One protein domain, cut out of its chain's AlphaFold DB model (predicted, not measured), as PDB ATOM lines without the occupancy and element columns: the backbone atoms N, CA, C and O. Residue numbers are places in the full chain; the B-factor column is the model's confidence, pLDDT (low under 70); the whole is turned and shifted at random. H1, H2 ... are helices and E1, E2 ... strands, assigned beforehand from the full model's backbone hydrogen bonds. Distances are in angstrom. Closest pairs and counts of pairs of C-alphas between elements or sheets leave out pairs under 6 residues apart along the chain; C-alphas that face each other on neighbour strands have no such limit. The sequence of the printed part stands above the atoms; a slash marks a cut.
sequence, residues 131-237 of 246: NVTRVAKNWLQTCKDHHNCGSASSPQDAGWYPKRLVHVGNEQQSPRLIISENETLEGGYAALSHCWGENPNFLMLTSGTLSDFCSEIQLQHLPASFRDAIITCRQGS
ATOM      1  N   ASN A 131      15.172  20.728   1.139       77.44
ATOM      2  CA  ASN A 131      13.865  20.314   0.605       77.44
ATOM      3  C   ASN A 131      12.695  21.192   1.105       77.44
ATOM      4  O   ASN A 131      11.790  21.475   0.321       77.44
ATOM      5  N   VAL A 132      12.712  21.657   2.362       81.62
ATOM      6  CA  VAL A 132      11.667  22.546   2.910       81.62
ATOM      7  C   VAL A 132      11.750  23.914   2.238       81.62
ATOM      8  O   VAL A 132      10.748  24.410   1.723       81.62
ATOM      9  N   THR A 133      12.953  24.483   2.143       79.62
ATOM     10  CA  THR A 133      13.196  25.753   1.442       79.62
ATOM     11  C   THR A 133      12.831  25.669  -0.045       79.62
ATOM     12  O   THR A 133      12.270  26.617  -0.595       79.62
ATOM     13  N   ARG A 134      13.072  24.527  -0.706       82.19
ATOM     14  CA  ARG A 134      12.656  24.270  -2.097       82.19
ATOM     15  C   ARG A 134      11.134  24.272  -2.249       82.19
ATOM     16  O   ARG A 134      10.627  24.915  -3.166       82.19
ATOM     17  N   VAL A 135      10.407  23.600  -1.353       83.00
ATOM     18  CA  VAL A 135       8.932  23.589  -1.352       83.00
ATOM     19  C   VAL A 135       8.374  24.988  -1.075       83.00
ATOM     20  O   VAL A 135       7.506  25.447  -1.812       83.00
ATOM     21  N   ALA A 136       8.924  25.712  -0.096       83.69
ATOM     22  CA  ALA A 136       8.517  27.084   0.213       83.69
ATOM     23  C   ALA A 136       8.743  28.047  -0.968       83.69
ATOM     24  O   ALA A 136       7.872  28.863  -1.270       83.69
ATOM     25  N   LYS A 137       9.874  27.924  -1.681       82.31
ATOM     26  CA  LYS A 137      10.139  28.676  -2.922       82.31
ATOM     27  C   LYS A 137       9.128  28.345  -4.018       82.31
ATOM     28  O   LYS A 137       8.647  29.270  -4.664       82.31
ATOM     29  N   ASN A 138       8.790  27.066  -4.203       82.62
ATOM     30  CA  ASN A 138       7.790  26.649  -5.188       82.62
ATOM     31  C   ASN A 138       6.417  27.262  -4.860       82.62
ATOM     32  O   ASN A 138       5.865  27.990  -5.675       82.62
ATOM     33  N   TRP A 139       5.925  27.102  -3.626       85.00
ATOM     34  CA  TRP A 139       4.657  27.703  -3.191       85.00
ATOM     35  C   TRP A 139       4.627  29.229  -3.325       85.00
ATOM     36  O   TRP A 139       3.616  29.782  -3.755       85.00
ATOM     37  N   LEU A 140       5.721  29.925  -2.998       82.38
ATOM     38  CA  LEU A 140       5.818  31.376  -3.185       82.38
ATOM     39  C   LEU A 140       5.778  31.770  -4.670       82.38
ATOM     40  O   LEU A 140       5.199  32.802  -5.001       82.38
ATOM     41  N   GLN A 141       6.376  30.972  -5.554       81.56
ATOM     42  CA  GLN A 141       6.355  31.218  -6.992       81.56
ATOM     43  C   GLN A 141       4.961  30.943  -7.576       81.56
ATOM     44  O   GLN A 141       4.387  31.835  -8.193       81.56
ATOM     45  N   THR A 142       4.345  29.800  -7.255       82.88
ATOM     46  CA  THR A 142       2.946  29.490  -7.602       82.88
ATOM     47  C   THR A 142       1.986  30.584  -7.123       82.88
ATOM     48  O   THR A 142       1.099  31.005  -7.861       82.88
ATOM     49  N   CYS A 143       2.194  31.106  -5.910       80.56
ATOM     50  CA  CYS A 143       1.424  32.219  -5.351       80.56
ATOM     51  C   CYS A 143       1.549  33.511  -6.180       80.56
ATOM     52  O   CYS A 143       0.558  34.212  -6.369       80.56
ATOM     53  N   LYS A 144       2.738  33.821  -6.710       76.88
ATOM     54  CA  LYS A 144       2.962  34.991  -7.577       76.88
ATOM     55  C   LYS A 144       2.388  34.812  -8.983       76.88
ATOM     56  O   LYS A 144       1.876  35.779  -9.538       76.88
ATOM     57  N   ASP A 145       2.483  33.606  -9.536       79.69
ATOM     58  CA  ASP A 145       2.167  33.341 -10.944       79.69
ATOM     59  C   ASP A 145       0.683  33.016 -11.176       79.69
ATOM     60  O   ASP A 145       0.122  33.381 -12.209       79.69
ATOM     61  N   HIS A 146       0.029  32.346 -10.219       80.81
ATOM     62  CA  HIS A 146      -1.349  31.852 -10.363       80.81
ATOM     63  C   HIS A 146      -2.380  32.578  -9.495       80.81
ATOM     64  O   HIS A 146      -3.580  32.457  -9.753       80.81
ATOM     65  N   HIS A 147      -1.952  33.335  -8.481       76.75
ATOM     66  CA  HIS A 147      -2.857  34.078  -7.608       76.75
ATOM     67  C   HIS A 147      -2.605  35.581  -7.709       76.75
ATOM     68  O   HIS A 147      -1.479  36.046  -7.862       76.75
ATOM     69  N   ASN A 148      -3.664  36.375  -7.537       69.94
ATOM     70  CA  ASN A 148      -3.577  37.837  -7.529       69.94
ATOM     71  C   ASN A 148      -3.013  38.383  -6.193       69.94
ATOM     72  O   ASN A 148      -3.508  39.361  -5.638       69.94
ATOM     73  N   CYS A 149      -2.009  37.699  -5.637       65.94
ATOM     74  CA  CYS A 149      -1.386  37.992  -4.348       65.94
ATOM     75  C   CYS A 149      -0.245  39.016  -4.462       65.94
ATOM     76  O   CYS A 149       0.090  39.661  -3.474       65.94
ATOM     77  N   GLY A 150       0.329  39.198  -5.658       56.72
ATOM     78  CA  GLY A 150       1.376  40.195  -5.921       56.72
ATOM     79  C   GLY A 150       0.864  41.615  -6.199       56.72
ATOM     80  O   GLY A 150       1.614  42.574  -6.046       56.72
ATOM     81  N   SER A 151      -0.410  41.780  -6.568       52.25
ATOM     82  CA  SER A 151      -1.001  43.085  -6.915       52.25
ATOM     83  C   SER A 151      -1.523  43.876  -5.709       52.25
ATOM     84  O   SER A 151      -2.200  44.886  -5.887       52.25
ATOM     85  N   ALA A 152      -1.243  43.416  -4.484       48.72
ATOM     86  CA  ALA A 152      -1.421  44.221  -3.275       48.72
ATOM     87  C   ALA A 152      -0.446  45.414  -3.235       48.72
ATOM     88  O   ALA A 152      -0.698  46.372  -2.514       48.72
ATOM     89  N   SER A 153       0.611  45.388  -4.053       51.28
ATOM     90  CA  SER A 153       1.344  46.589  -4.441       51.28
ATOM     91  C   SER A 153       0.494  47.396  -5.422       51.28
ATOM     92  O   SER A 153       0.571  47.194  -6.639       51.28
ATOM     93  N   SER A 154      -0.322  48.321  -4.916       50.81
ATOM     94  CA  SER A 154      -0.877  49.353  -5.789       50.81
ATOM     95  C   SER A 154       0.275  50.210  -6.347       50.81
ATOM     96  O   SER A 154       1.369  50.226  -5.775       50.81
ATOM     97  N   PRO A 155       0.068  51.001  -7.417       53.00
ATOM     98  CA  PRO A 155       1.075  51.970  -7.862       53.00
ATOM     99  C   PRO A 155       1.489  52.996  -6.788       53.00
ATOM    100  O   PRO A 155       2.456  53.720  -6.995       53.00
ATOM    101  N   GLN A 156       0.766  53.075  -5.663       51.91
ATOM    102  CA  GLN A 156       1.058  53.944  -4.517       51.91
ATOM    103  C   GLN A 156       1.995  53.272  -3.493       51.91
ATOM    104  O   GLN A 156       2.668  53.974  -2.745       51.91
ATOM    105  N   ASP A 157       2.087  51.936  -3.494       57.66
ATOM    106  CA  ASP A 157       2.955  51.147  -2.602       57.66
ATOM    107  C   ASP A 157       4.310  50.801  -3.250       57.66
ATOM    108  O   ASP A 157       5.219  50.285  -2.595       57.66
ATOM    109  N   ALA A 158       4.463  51.083  -4.548       61.34
ATOM    110  CA  ALA A 158       5.684  50.849  -5.311       61.34
ATOM    111  C   ALA A 158       6.850  51.707  -4.778       61.34
ATOM    112  O   ALA A 158       7.012  52.867  -5.149       61.34
ATOM    113  N   GLY A 159       7.672  51.110  -3.909       70.12
ATOM    114  CA  GLY A 159       8.805  51.761  -3.242       70.12
ATOM    115  C   GLY A 159       8.592  52.064  -1.754       70.12
ATOM    116  O   GLY A 159       9.479  52.647  -1.133       70.12
ATOM    117  N   TRP A 160       7.461  51.666  -1.155       83.38
ATOM    118  CA  TRP A 160       7.296  51.744   0.297       83.38
ATOM    119  C   TRP A 160       8.039  50.607   1.011       83.38
ATOM    120  O   TRP A 160       7.917  49.437   0.647       83.38
ATOM    121  N   TYR A 161       8.744  50.951   2.090       87.00
ATOM    122  CA  TYR A 161       9.365  50.001   3.010       87.00
ATOM    123  C   TYR A 161       9.045  50.374   4.467       87.00
ATOM    124  O   TYR A 161       8.904  51.560   4.785       87.00
ATOM    125  N   PRO A 162       9.008  49.397   5.394       90.50
ATOM    126  CA  PRO A 162       8.979  49.673   6.826       90.50
ATOM    127  C   PRO A 162      10.130  50.598   7.258       90.50
ATOM    128  O   PRO A 162      11.252  50.476   6.768       90.50
ATOM    129  N   LYS A 163       9.887  51.498   8.225       92.56
ATOM    130  CA  LYS A 163      10.907  52.436   8.766       92.56
ATOM    131  C   LYS A 163      12.152  51.745   9.338       92.56
ATOM    132  O   LYS A 163      13.201  52.371   9.477       92.56
ATOM    133  N   ARG A 164      12.010  50.483   9.746       94.06
ATOM    134  CA  ARG A 164      13.067  49.641  10.306       94.06
ATOM    135  C   ARG A 164      12.939  48.244   9.728       94.06
ATOM    136  O   ARG A 164      11.830  47.718   9.691       94.06
ATOM    137  N   LEU A 165      14.064  47.678   9.322       94.31
ATOM    138  CA  LEU A 165      14.183  46.356   8.713       94.31
ATOM    139  C   LEU A 165      15.438  45.666   9.248       94.31
ATOM    140  O   LEU A 165      16.416  46.334   9.573       94.31
ATOM    141  N   VAL A 166      15.451  44.341   9.300       94.19
ATOM    142  CA  VAL A 166      16.649  43.546   9.573       94.19
ATOM    143  C   VAL A 166      17.240  43.090   8.246       94.19
ATOM    144  O   VAL A 166      16.665  42.271   7.534       94.19
ATOM    145  N   HIS A 167      18.424  43.589   7.903       93.38
ATOM    146  CA  HIS A 167      19.233  42.989   6.849       93.38
ATOM    147  C   HIS A 167      19.732  41.633   7.342       93.38
ATOM    148  O   HIS A 167      20.521  41.582   8.284       93.38
ATOM    149  N   VAL A 168      19.298  40.536   6.717       93.12
ATOM    150  CA  VAL A 168      19.578  39.178   7.226       93.12
ATOM    151  C   VAL A 168      21.050  38.774   7.110       93.12
ATOM    152  O   VAL A 168      21.496  37.881   7.830       93.12
ATOM    153  N   GLY A 169      21.824  39.438   6.248       90.88
ATOM    154  CA  GLY A 169      23.242  39.139   6.036       90.88
ATOM    155  C   GLY A 169      23.459  37.822   5.288       90.88
ATOM    156  O   GLY A 169      22.595  37.370   4.540       90.88
ATOM    157  N   ASN A 170      24.618  37.204   5.491       88.31
ATOM    158  CA  ASN A 170      25.005  35.921   4.898       88.31
ATOM    159  C   ASN A 170      25.949  35.169   5.862       88.31
ATOM    160  O   ASN A 170      25.949  35.440   7.064       88.31
ATOM    161  N   GLU A 171      26.722  34.199   5.381       83.88
ATOM    162  CA  GLU A 171      27.682  33.451   6.210       83.88
ATOM    163  C   GLU A 171      28.840  34.313   6.740       83.88
ATOM    164  O   GLU A 171      29.349  34.048   7.825       83.88
ATOM    165  N   GLN A 172      29.243  35.352   6.003       87.69
ATOM    166  CA  GLN A 172      30.354  36.250   6.342       87.69
ATOM    167  C   GLN A 172      29.883  37.583   6.952       87.69
ATOM    168  O   GLN A 172      30.699  38.355   7.451       87.69
ATOM    169  N   GLN A 173      28.576  37.861   6.921       90.12
ATOM    170  CA  GLN A 173      27.967  39.100   7.396       90.12
ATOM    171  C   GLN A 173      26.832  38.797   8.382       90.12
ATOM    172  O   GLN A 173      25.789  38.249   8.009       90.12
ATOM    173  N   SER A 174      27.011  39.204   9.638       93.19
ATOM    174  CA  SER A 174      25.966  39.174  10.666       93.19
ATOM    175  C   SER A 174      24.734  39.999  10.265       93.19
ATOM    176  O   SER A 174      24.845  40.944   9.475       93.19
ATOM    177  N   PRO A 175      23.536  39.665  10.781       95.50
ATOM    178  CA  PRO A 175      22.365  40.490  10.544       95.50
ATOM    179  C   PRO A 175      22.510  41.843  11.254       95.50
ATOM    180  O   PRO A 175      23.167  41.937  12.289       95.50
ATOM    181  N   ARG A 176      21.885  42.891  10.716       95.94
ATOM    182  CA  ARG A 176      21.858  44.232  11.331       95.94
ATOM    183  C   ARG A 176      20.536  44.939  11.071       95.94
ATOM    184  O   ARG A 176      19.850  44.641  10.095       95.94
ATOM    185  N   LEU A 177      20.204  45.904  11.917       96.00
ATOM    186  CA  LEU A 177      19.104  46.832  11.703       96.00
ATOM    187  C   LEU A 177      19.472  47.841  10.602       96.00
ATOM    188  O   LEU A 177      20.572  48.388  10.583       96.00
ATOM    189  N   ILE A 178      18.525  48.107   9.711       95.00
ATOM    190  CA  ILE A 178      18.541  49.203   8.745       95.00
ATOM    191  C   ILE A 178      17.402  50.159   9.089       95.00
ATOM    192  O   ILE A 178      16.290  49.735   9.413       95.00
ATOM    193  N   ILE A 179      17.681  51.456   8.980       94.94
ATOM    194  CA  ILE A 179      16.674  52.519   8.967       94.94
ATOM    195  C   ILE A 179      16.478  52.910   7.502       94.94
ATOM    196  O   ILE A 179      17.401  53.430   6.882       94.94
ATOM    197  N   SER A 180      15.296  52.649   6.943       90.31
ATOM    198  CA  SER A 180      15.034  52.798   5.498       90.31
ATOM    199  C   SER A 180      15.093  54.242   4.990       90.31
ATOM    200  O   SER A 180      15.293  54.470   3.807       90.31
ATOM    201  N   GLU A 181      14.988  55.228   5.882       89.44
ATOM    202  CA  GLU A 181      15.195  56.648   5.560       89.44
ATOM    203  C   GLU A 181      16.676  56.995   5.299       89.44
ATOM    204  O   GLU A 181      16.962  58.033   4.706       89.44
ATOM    205  N   ASN A 182      17.612  56.130   5.713       89.75
ATOM    206  CA  ASN A 182      19.059  56.355   5.619       89.75
ATOM    207  C   ASN A 182      19.752  55.511   4.532       89.75
ATOM    208  O   ASN A 182      20.934  55.725   4.269       89.75
ATOM    209  N   GLU A 183      19.066  54.530   3.937       86.88
ATOM    210  CA  GLU A 183      19.652  53.560   3.003       86.88
ATOM    211  C   GLU A 183      18.709  53.296   1.820       86.88
ATOM    212  O   GLU A 183      17.517  53.064   2.011       86.88
ATOM    213  N   THR A 184      19.239  53.287   0.593       84.12
ATOM    214  CA  THR A 184      18.472  52.877  -0.595       84.12
ATOM    215  C   THR A 184      18.228  51.371  -0.552       84.12
ATOM    216  O   THR A 184      19.178  50.591  -0.492       84.12
ATOM    217  N   LEU A 185      16.960  50.961  -0.600       84.69
ATOM    218  CA  LEU A 185      16.549  49.561  -0.503       84.69
ATOM    219  C   LEU A 185      16.097  49.005  -1.856       84.69
ATOM    220  O   LEU A 185      15.223  49.571  -2.517       84.69
ATOM    221  N   GLU A 186      16.651  47.851  -2.225       80.56
ATOM    222  CA  GLU A 186      16.316  47.111  -3.441       80.56
ATOM    223  C   GLU A 186      15.895  45.675  -3.106       80.56
ATOM    224  O   GLU A 186      16.561  44.982  -2.336       80.56
ATOM    225  N   GLY A 187      14.822  45.203  -3.744       78.94
ATOM    226  CA  GLY A 187      14.307  43.843  -3.581       78.94
ATOM    227  C   GLY A 187      13.046  43.764  -2.720       78.94
ATOM    228  O   GLY A 187      12.343  44.747  -2.505       78.94
ATOM    229  N   GLY A 188      12.718  42.551  -2.277       79.75
ATOM    230  CA  GLY A 188      11.568  42.290  -1.411       79.75
ATOM    231  C   GLY A 188      11.983  42.077   0.044       79.75
ATOM    232  O   GLY A 188      13.035  41.497   0.320       79.75
ATOM    233  N   TYR A 189      11.117  42.475   0.973       86.19
ATOM    234  CA  TYR A 189      11.202  42.052   2.369       86.19
ATOM    235  C   TYR A 189      10.259  40.867   2.632       86.19
ATOM    236  O   TYR A 189       9.273  40.660   1.921       86.19
ATOM    237  N   ALA A 190      10.577  40.080   3.652       86.56
ATOM    238  CA  ALA A 190       9.687  39.108   4.271       86.56
ATOM    239  C   ALA A 190       9.250  39.649   5.639       86.56
ATOM    240  O   ALA A 190       9.926  40.495   6.212       86.56
ATOM    241  N   ALA A 191       8.134  39.162   6.179       88.81
ATOM    242  CA  ALA A 191       7.679  39.527   7.518       88.81
ATOM    243  C   ALA A 191       7.464  38.268   8.360       88.81
ATOM    244  O   ALA A 191       6.749  37.352   7.944       88.81
ATOM    245  N   LEU A 192       8.053  38.227   9.555       88.31
ATOM    246  CA  LEU A 192       7.810  37.160  10.522       88.31
ATOM    247  C   LEU A 192       6.586  37.502  11.384       88.31
ATOM    248  O   LEU A 192       6.655  38.358  12.264       88.31
ATOM    249  N   SER A 193       5.470  36.806  11.162       86.94
ATOM    250  CA  SER A 193       4.317  36.874  12.065       86.94
ATOM    251  C   SER A 193       4.545  35.953  13.267       86.94
ATOM    252  O   SER A 193       4.729  34.748  13.098       86.94
ATOM    253  N   HIS A 194       4.565  36.515  14.477       83.38
ATOM    254  CA  HIS A 194       4.892  35.792  15.707       83.38
ATOM    255  C   HIS A 194       4.041  36.274  16.890       83.38
ATOM    256  O   HIS A 194       3.921  37.473  17.141       83.38
ATOM    257  N   CYS A 195       3.490  35.333  17.658       84.62
ATOM    258  CA  CYS A 195       2.779  35.625  18.900       84.62
ATOM    259  C   CYS A 195       3.782  35.804  20.046       84.62
ATOM    260  O   CYS A 195       4.403  34.842  20.484       84.62
ATOM    261  N   TRP A 196       3.917  37.026  20.560       82.06
ATOM    262  CA  TRP A 196       4.899  37.373  21.599       82.06
ATOM    263  C   TRP A 196       4.703  36.679  22.958       82.06
ATOM    264  O   TRP A 196       5.635  36.663  23.760       82.06
ATOM    265  N   GLY A 197       3.522  36.104  23.205       83.06
ATOM    266  CA  GLY A 197       3.161  35.484  24.479       83.06
ATOM    267  C   GLY A 197       2.898  36.501  25.594       83.06
ATOM    268  O   GLY A 197       2.867  37.713  25.374       83.06
ATOM    269  N   GLU A 198       2.690  35.992  26.805       78.12
ATOM    270  CA  GLU A 198       2.557  36.813  28.008       78.12
ATOM    271  C   GLU A 198       3.951  37.156  28.555       78.12
ATOM    272  O   GLU A 198       4.773  36.268  28.767       78.12
ATOM    273  N   ASN A 199       4.211  38.444  28.803       79.94
ATOM    274  CA  ASN A 199       5.487  38.973  29.312       79.94
ATOM    275  C   ASN A 199       6.729  38.603  28.461       79.94
ATOM    276  O   ASN A 199       7.627  37.909  28.947       79.94
ATOM    277  N   PRO A 200       6.828  39.089  27.205       78.56
ATOM    278  CA  PRO A 200       7.998  38.869  26.356       78.56
ATOM    279  C   PRO A 200       9.287  39.394  27.010       78.56
ATOM    280  O   PRO A 200       9.462  40.599  27.186       78.56
ATOM    281  N   ASN A 201      10.205  38.482  27.344       79.38
ATOM    282  CA  ASN A 201      11.507  38.787  27.946       79.38
ATOM    283  C   ASN A 201      12.650  38.178  27.115       79.38
ATOM    284  O   ASN A 201      13.261  37.175  27.483       79.38
ATOM    285  N   PHE A 202      12.894  38.770  25.949       83.00
ATOM    286  CA  PHE A 202      13.989  38.439  25.033       83.00
ATOM    287  C   PHE A 202      14.578  39.734  24.451       83.00
ATOM    288  O   PHE A 202      14.136  40.834  24.783       83.00
ATOM    289  N   LEU A 203      15.586  39.618  23.583       85.56
ATOM    290  CA  LEU A 203      16.274  40.756  22.972       85.56
ATOM    291  C   LEU A 203      15.303  41.692  22.218       85.56
ATOM    292  O   LEU A 203      14.739  41.311  21.194       85.56
ATOM    293  N   MET A 204      15.141  42.927  22.704       87.75
ATOM    294  CA  MET A 204      14.295  43.959  22.091       87.75
ATOM    295  C   MET A 204      15.110  45.164  21.614       87.75
ATOM    296  O   MET A 204      16.102  45.560  22.232       87.75
ATOM    297  N   LEU A 205      14.638  45.798  20.539       90.56
ATOM    298  CA  LEU A 205      15.131  47.104  20.116       90.56
ATOM    299  C   LEU A 205      14.627  48.188  21.080       90.56
ATOM    300  O   LEU A 205      13.425  48.347  21.285       90.56
ATOM    301  N   THR A 206      15.553  48.970  21.622       92.06
ATOM    302  CA  THR A 206      15.287  50.134  22.473       92.06
ATOM    303  C   THR A 206      16.060  51.336  21.939       92.06
ATOM    304  O   THR A 206      16.975  51.178  21.133       92.06
ATOM    305  N   SER A 207      15.757  52.546  22.413       91.88
ATOM    306  CA  SER A 207      16.549  53.735  22.059       91.88
ATOM    307  C   SER A 207      18.028  53.611  22.457       91.88
ATOM    308  O   SER A 207      18.874  54.194  21.790       91.88
ATOM    309  N   GLY A 208      18.340  52.847  23.514       93.69
ATOM    310  CA  GLY A 208      19.715  52.599  23.959       93.69
ATOM    311  C   GLY A 208      20.458  51.568  23.106       93.69
ATOM    312  O   GLY A 208      21.639  51.747  22.845       93.69
ATOM    313  N   THR A 209      19.764  50.535  22.619       92.62
ATOM    314  CA  THR A 209      20.353  49.450  21.804       92.62
ATOM    315  C   THR A 209      20.302  49.705  20.293       92.62
ATOM    316  O   THR A 209      20.766  48.882  19.509       92.62
ATOM    317  N   LEU A 210      19.750  50.844  19.855       94.38
ATOM    318  CA  LEU A 210      19.576  51.167  18.437       94.38
ATOM    319  C   LEU A 210      20.906  51.271  17.684       94.38
ATOM    320  O   LEU A 210      21.016  50.718  16.594       94.38
ATOM    321  N   SER A 211      21.906  51.956  18.251       94.62
ATOM    322  CA  SER A 211      23.222  52.093  17.609       94.62
ATOM    323  C   SER A 211      23.899  50.732  17.443       94.62
ATOM    324  O   SER A 211      24.397  50.427  16.362       94.62
ATOM    325  N   ASP A 212      23.847  49.903  18.488       94.69
ATOM    326  CA  ASP A 212      24.435  48.565  18.489       94.69
ATOM    327  C   ASP A 212      23.777  47.685  17.423       94.69
ATOM    328  O   ASP A 212      24.469  47.108  16.592       94.69
ATOM    329  N   PHE A 213      22.439  47.651  17.372       95.62
ATOM    330  CA  PHE A 213      21.709  46.816  16.411       95.62
ATOM    331  C   PHE A 213      21.913  47.288  14.966       95.62
ATOM    332  O   PHE A 213      21.907  46.458  14.058       95.62
ATOM    333  N   CYS A 214      22.100  48.593  14.732       95.44
ATOM    334  CA  CYS A 214      22.469  49.127  13.416       95.44
ATOM    335  C   CYS A 214      23.874  48.690  12.967       95.44
ATOM    336  O   CYS A 214      24.124  48.622  11.764       95.44
ATOM    337  N   SER A 215      24.779  48.388  13.904       95.31
ATOM    338  CA  SER A 215      26.094  47.803  13.613       95.31
ATOM    339  C   SER A 215      26.014  46.283  13.443       95.31
ATOM    340  O   SER A 215      26.407  45.766  12.399       95.31
ATOM    341  N   GLU A 216      25.480  45.568  14.437       95.62
ATOM    342  CA  GLU A 216      25.355  44.108  14.446       95.62
ATOM    343  C   GLU A 216      24.247  43.629  15.403       95.62
ATOM    344  O   GLU A 216      24.127  44.074  16.543       95.62
ATOM    345  N   ILE A 217      23.481  42.626  14.972       95.31
ATOM    346  CA  ILE A 217      22.603  41.822  15.825       95.31
ATOM    347  C   ILE A 217      23.255  40.444  15.986       95.31
ATOM    348  O   ILE A 217      23.266  39.629  15.064       95.31
ATOM    349  N   GLN A 218      23.791  40.158  17.173       92.06
ATOM    350  CA  GLN A 218      24.424  38.866  17.442       92.06
ATOM    351  C   GLN A 218      23.387  37.733  17.424       92.06
ATOM    352  O   GLN A 218      22.592  37.594  18.357       92.06
ATOM    353  N   LEU A 219      23.436  36.884  16.389       90.44
ATOM    354  CA  LEU A 219      22.511  35.757  16.189       90.44
ATOM    355  C   LEU A 219      22.337  34.894  17.444       90.44
ATOM    356  O   LEU A 219      21.220  34.516  17.778       90.44
ATOM    357  N   GLN A 220      23.421  34.613  18.168       90.25
ATOM    358  CA  GLN A 220      23.408  33.775  19.371       90.25
ATOM    359  C   GLN A 220      22.502  34.296  20.504       90.25
ATOM    360  O   GLN A 220      22.010  33.489  21.290       90.25
ATOM    361  N   HIS A 221      22.239  35.609  20.566       89.62
ATOM    362  CA  HIS A 221      21.378  36.240  21.574       89.62
ATOM    363  C   HIS A 221      19.895  36.306  21.175       89.62
ATOM    364  O   HIS A 221      19.058  36.715  21.981       89.62
ATOM    365  N   LEU A 222      19.550  35.915  19.945       90.62
ATOM    366  CA  LEU A 222      18.162  35.852  19.501       90.62
ATOM    367  C   LEU A 222      17.490  34.538  19.950       90.62
ATOM    368  O   LEU A 222      18.125  33.476  19.915       90.62
ATOM    369  N   PRO A 223      16.185  34.576  20.295       89.38
ATOM    370  CA  PRO A 223      15.335  33.390  20.374       89.38
ATOM    371  C   PRO A 223      15.473  32.489  19.143       89.38
ATOM    372  O   PRO A 223      15.633  32.984  18.026       89.38
ATOM    373  N   ALA A 224      15.367  31.171  19.347       88.50
ATOM    374  CA  ALA A 224      15.560  30.177  18.289       88.50
ATOM    375  C   ALA A 224      14.727  30.484  17.034       88.50
ATOM    376  O   ALA A 224      15.297  30.615  15.957       88.50
ATOM    377  N   SER A 225      13.430  30.768  17.197       86.69
ATOM    378  CA  SER A 225      12.515  31.125  16.105       86.69
ATOM    379  C   SER A 225      12.982  32.311  15.247       86.69
ATOM    380  O   SER A 225      12.757  32.313  14.040       86.69
ATOM    381  N   PHE A 226      13.650  33.312  15.831       90.44
ATOM    382  CA  PHE A 226      14.145  34.475  15.085       90.44
ATOM    383  C   PHE A 226      15.464  34.167  14.369       90.44
ATOM    384  O   PHE A 226      15.680  34.648  13.257       90.44
ATOM    385  N   ARG A 227      16.324  33.322  14.957       90.62
ATOM    386  CA  ARG A 227      17.519  32.800  14.266       90.62
ATOM    387  C   ARG A 227      17.115  31.956  13.066       90.62
ATOM    388  O   ARG A 227      17.636  32.172  11.977       90.62
ATOM    389  N   ASP A 228      16.160  31.055  13.263       86.81
ATOM    390  CA  ASP A 228      15.674  30.145  12.233       86.81
ATOM    391  C   ASP A 228      15.032  30.937  11.085       86.81
ATOM    392  O   ASP A 228      15.372  30.705   9.931       86.81
ATOM    393  N   ALA A 229      14.229  31.969  11.383       89.19
ATOM    394  CA  ALA A 229      13.694  32.883  10.369       89.19
ATOM    395  C   ALA A 229      14.797  33.594   9.556       89.19
ATOM    396  O   ALA A 229      14.737  33.614   8.325       89.19
ATOM    397  N   ILE A 230      15.834  34.130  10.216       90.94
ATOM    398  CA  ILE A 230      16.981  34.764   9.538       90.94
ATOM    399  C   ILE A 230      17.714  33.755   8.638       90.94
ATOM    400  O   ILE A 230      18.052  34.081   7.497       90.94
ATOM    401  N   ILE A 231      17.930  32.526   9.113       87.88
ATOM    402  CA  ILE A 231      18.583  31.448   8.354       87.88
ATOM    403  C   ILE A 231      17.732  31.033   7.145       87.88
ATOM    404  O   ILE A 231      18.255  30.962   6.033       87.88
ATOM    405  N   THR A 232      16.422  30.838   7.314       85.12
ATOM    406  CA  THR A 232      15.496  30.526   6.214       85.12
ATOM    407  C   THR A 232      15.494  31.630   5.156       85.12
ATOM    408  O   THR A 232      15.583  31.333   3.965       85.12
ATOM    409  N   CYS A 233      15.478  32.908   5.554       87.00
ATOM    410  CA  CYS A 233      15.572  34.025   4.610       87.00
ATOM    411  C   CYS A 233      16.893  34.027   3.829       87.00
ATOM    412  O   CYS A 233      16.859  34.194   2.612       87.00
ATOM    413  N   ARG A 234      18.036  33.754   4.479       87.19
ATOM    414  CA  ARG A 234      19.347  33.620   3.804       87.19
ATOM    415  C   ARG A 234      19.345  32.528   2.731       87.19
ATOM    416  O   ARG A 234      19.872  32.752   1.647       87.19
ATOM    417  N   GLN A 235      18.737  31.372   3.008       78.06
ATOM    418  CA  GLN A 235      18.577  30.303   2.011       78.06
ATOM    419  C   GLN A 235      17.553  30.668   0.916       78.06
ATOM    420  O   GLN A 235      17.619  30.156  -0.205       78.06
ATOM    421  N   GLY A 236      16.585  31.531   1.236       65.88
ATOM    422  CA  GLY A 236      15.572  32.066   0.325       65.88
ATOM    423  C   GLY A 236      16.158  32.941  -0.786       65.88
ATOM    424  O   GLY A 236      15.810  32.752  -1.956       65.88
ATOM    425  N   SER A 237      17.070  33.844  -0.428       61.09
ATOM    426  CA  SER A 237      17.708  34.818  -1.320       61.09
ATOM    427  C   SER A 237      18.505  34.159  -2.451       61.09
ATOM    428  O   SER A 237      19.473  33.439  -2.217       61.09
TER     429      SER A 237
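This is residues 131 to 237 of the 246 residues of an uncharacterized protein of Fusarium oxysporum (UniProt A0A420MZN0). What does the model look like at first sight? A small antiparallel strand hairpin, E1 and E2, stands near the middle with the short helix H2 packed on it, chiefly on E2, while helices H1 and H3 meet near their ends to make a corner. Long loops join H1 to E1 and E2 to H2, and residues 141 to 148, of which 141 to 146 belong to H1, residues 150 to 158 and residues 195 to 201 stick out. How is it made up? The printed part has 107 residues with three named helices and two named strands, in the order H1, E1, E2, H2, H3; the class is mostly helix, though under half of the residues, 43, are in named elements. It is only just compact, close to loose, with a radius of gyration of the C-alphas of 15.7 A and spans of 44 by 35 by 35 A.

What does the first helix touch? H1, residues 131 to 146, touches H3, residues 224 to 236, with its residues 133 to 137 alone; the closest C-alphas, those of Thr 133 and Gly 236, are 6.8 A apart. The two run the same way at a steep tilt of 64 degrees. How do the strands pair? E1, residues 164 to 167, and E2, residues 176 to 179, form a hairpin and are antiparallel, at 144 degrees between their directions. N 167 and O 176, at 2.8 A, and N 178 and O 165, at 2.8 A, are within hydrogen-bond range. Where is H2? H2, residues 210 to 215, has its closest C-alphas to E2 at Cys 214 and Leu 177, 4.4 A apart; H2 and H3 are apart. In H1, H2 and H3 every O i to N i+4 pair is within hydrogen-bond range.

Where does the first element begin? H1 begins at C-alpha 131, (13.865, 20.314, 0.605), and is 22.0 A long to C-alpha 146. How long are the others? E1, from 164 to 167, measures 9.7 A, E2, from 176 to 179, 10.1 A, and H2, from 210 to 215, 8.8 A. Where does the last element end? H3, from 224 to 236, is 18.1 A long and ends at C-alpha 236, (15.572, 32.066, 0.325).

How far does it reach? The two C-alphas farthest apart, those of His 146 and Gly 208, are 45.3 A apart. Which links are long? Those from H1 to E1, 17 residues, and from E2 to H2, 30 residues, are long; the printed part has no cut. Where is confidence low? The mean pLDDT of the printed part is 83.6, and residues 148 to 158 and 236 to 237 are under 70.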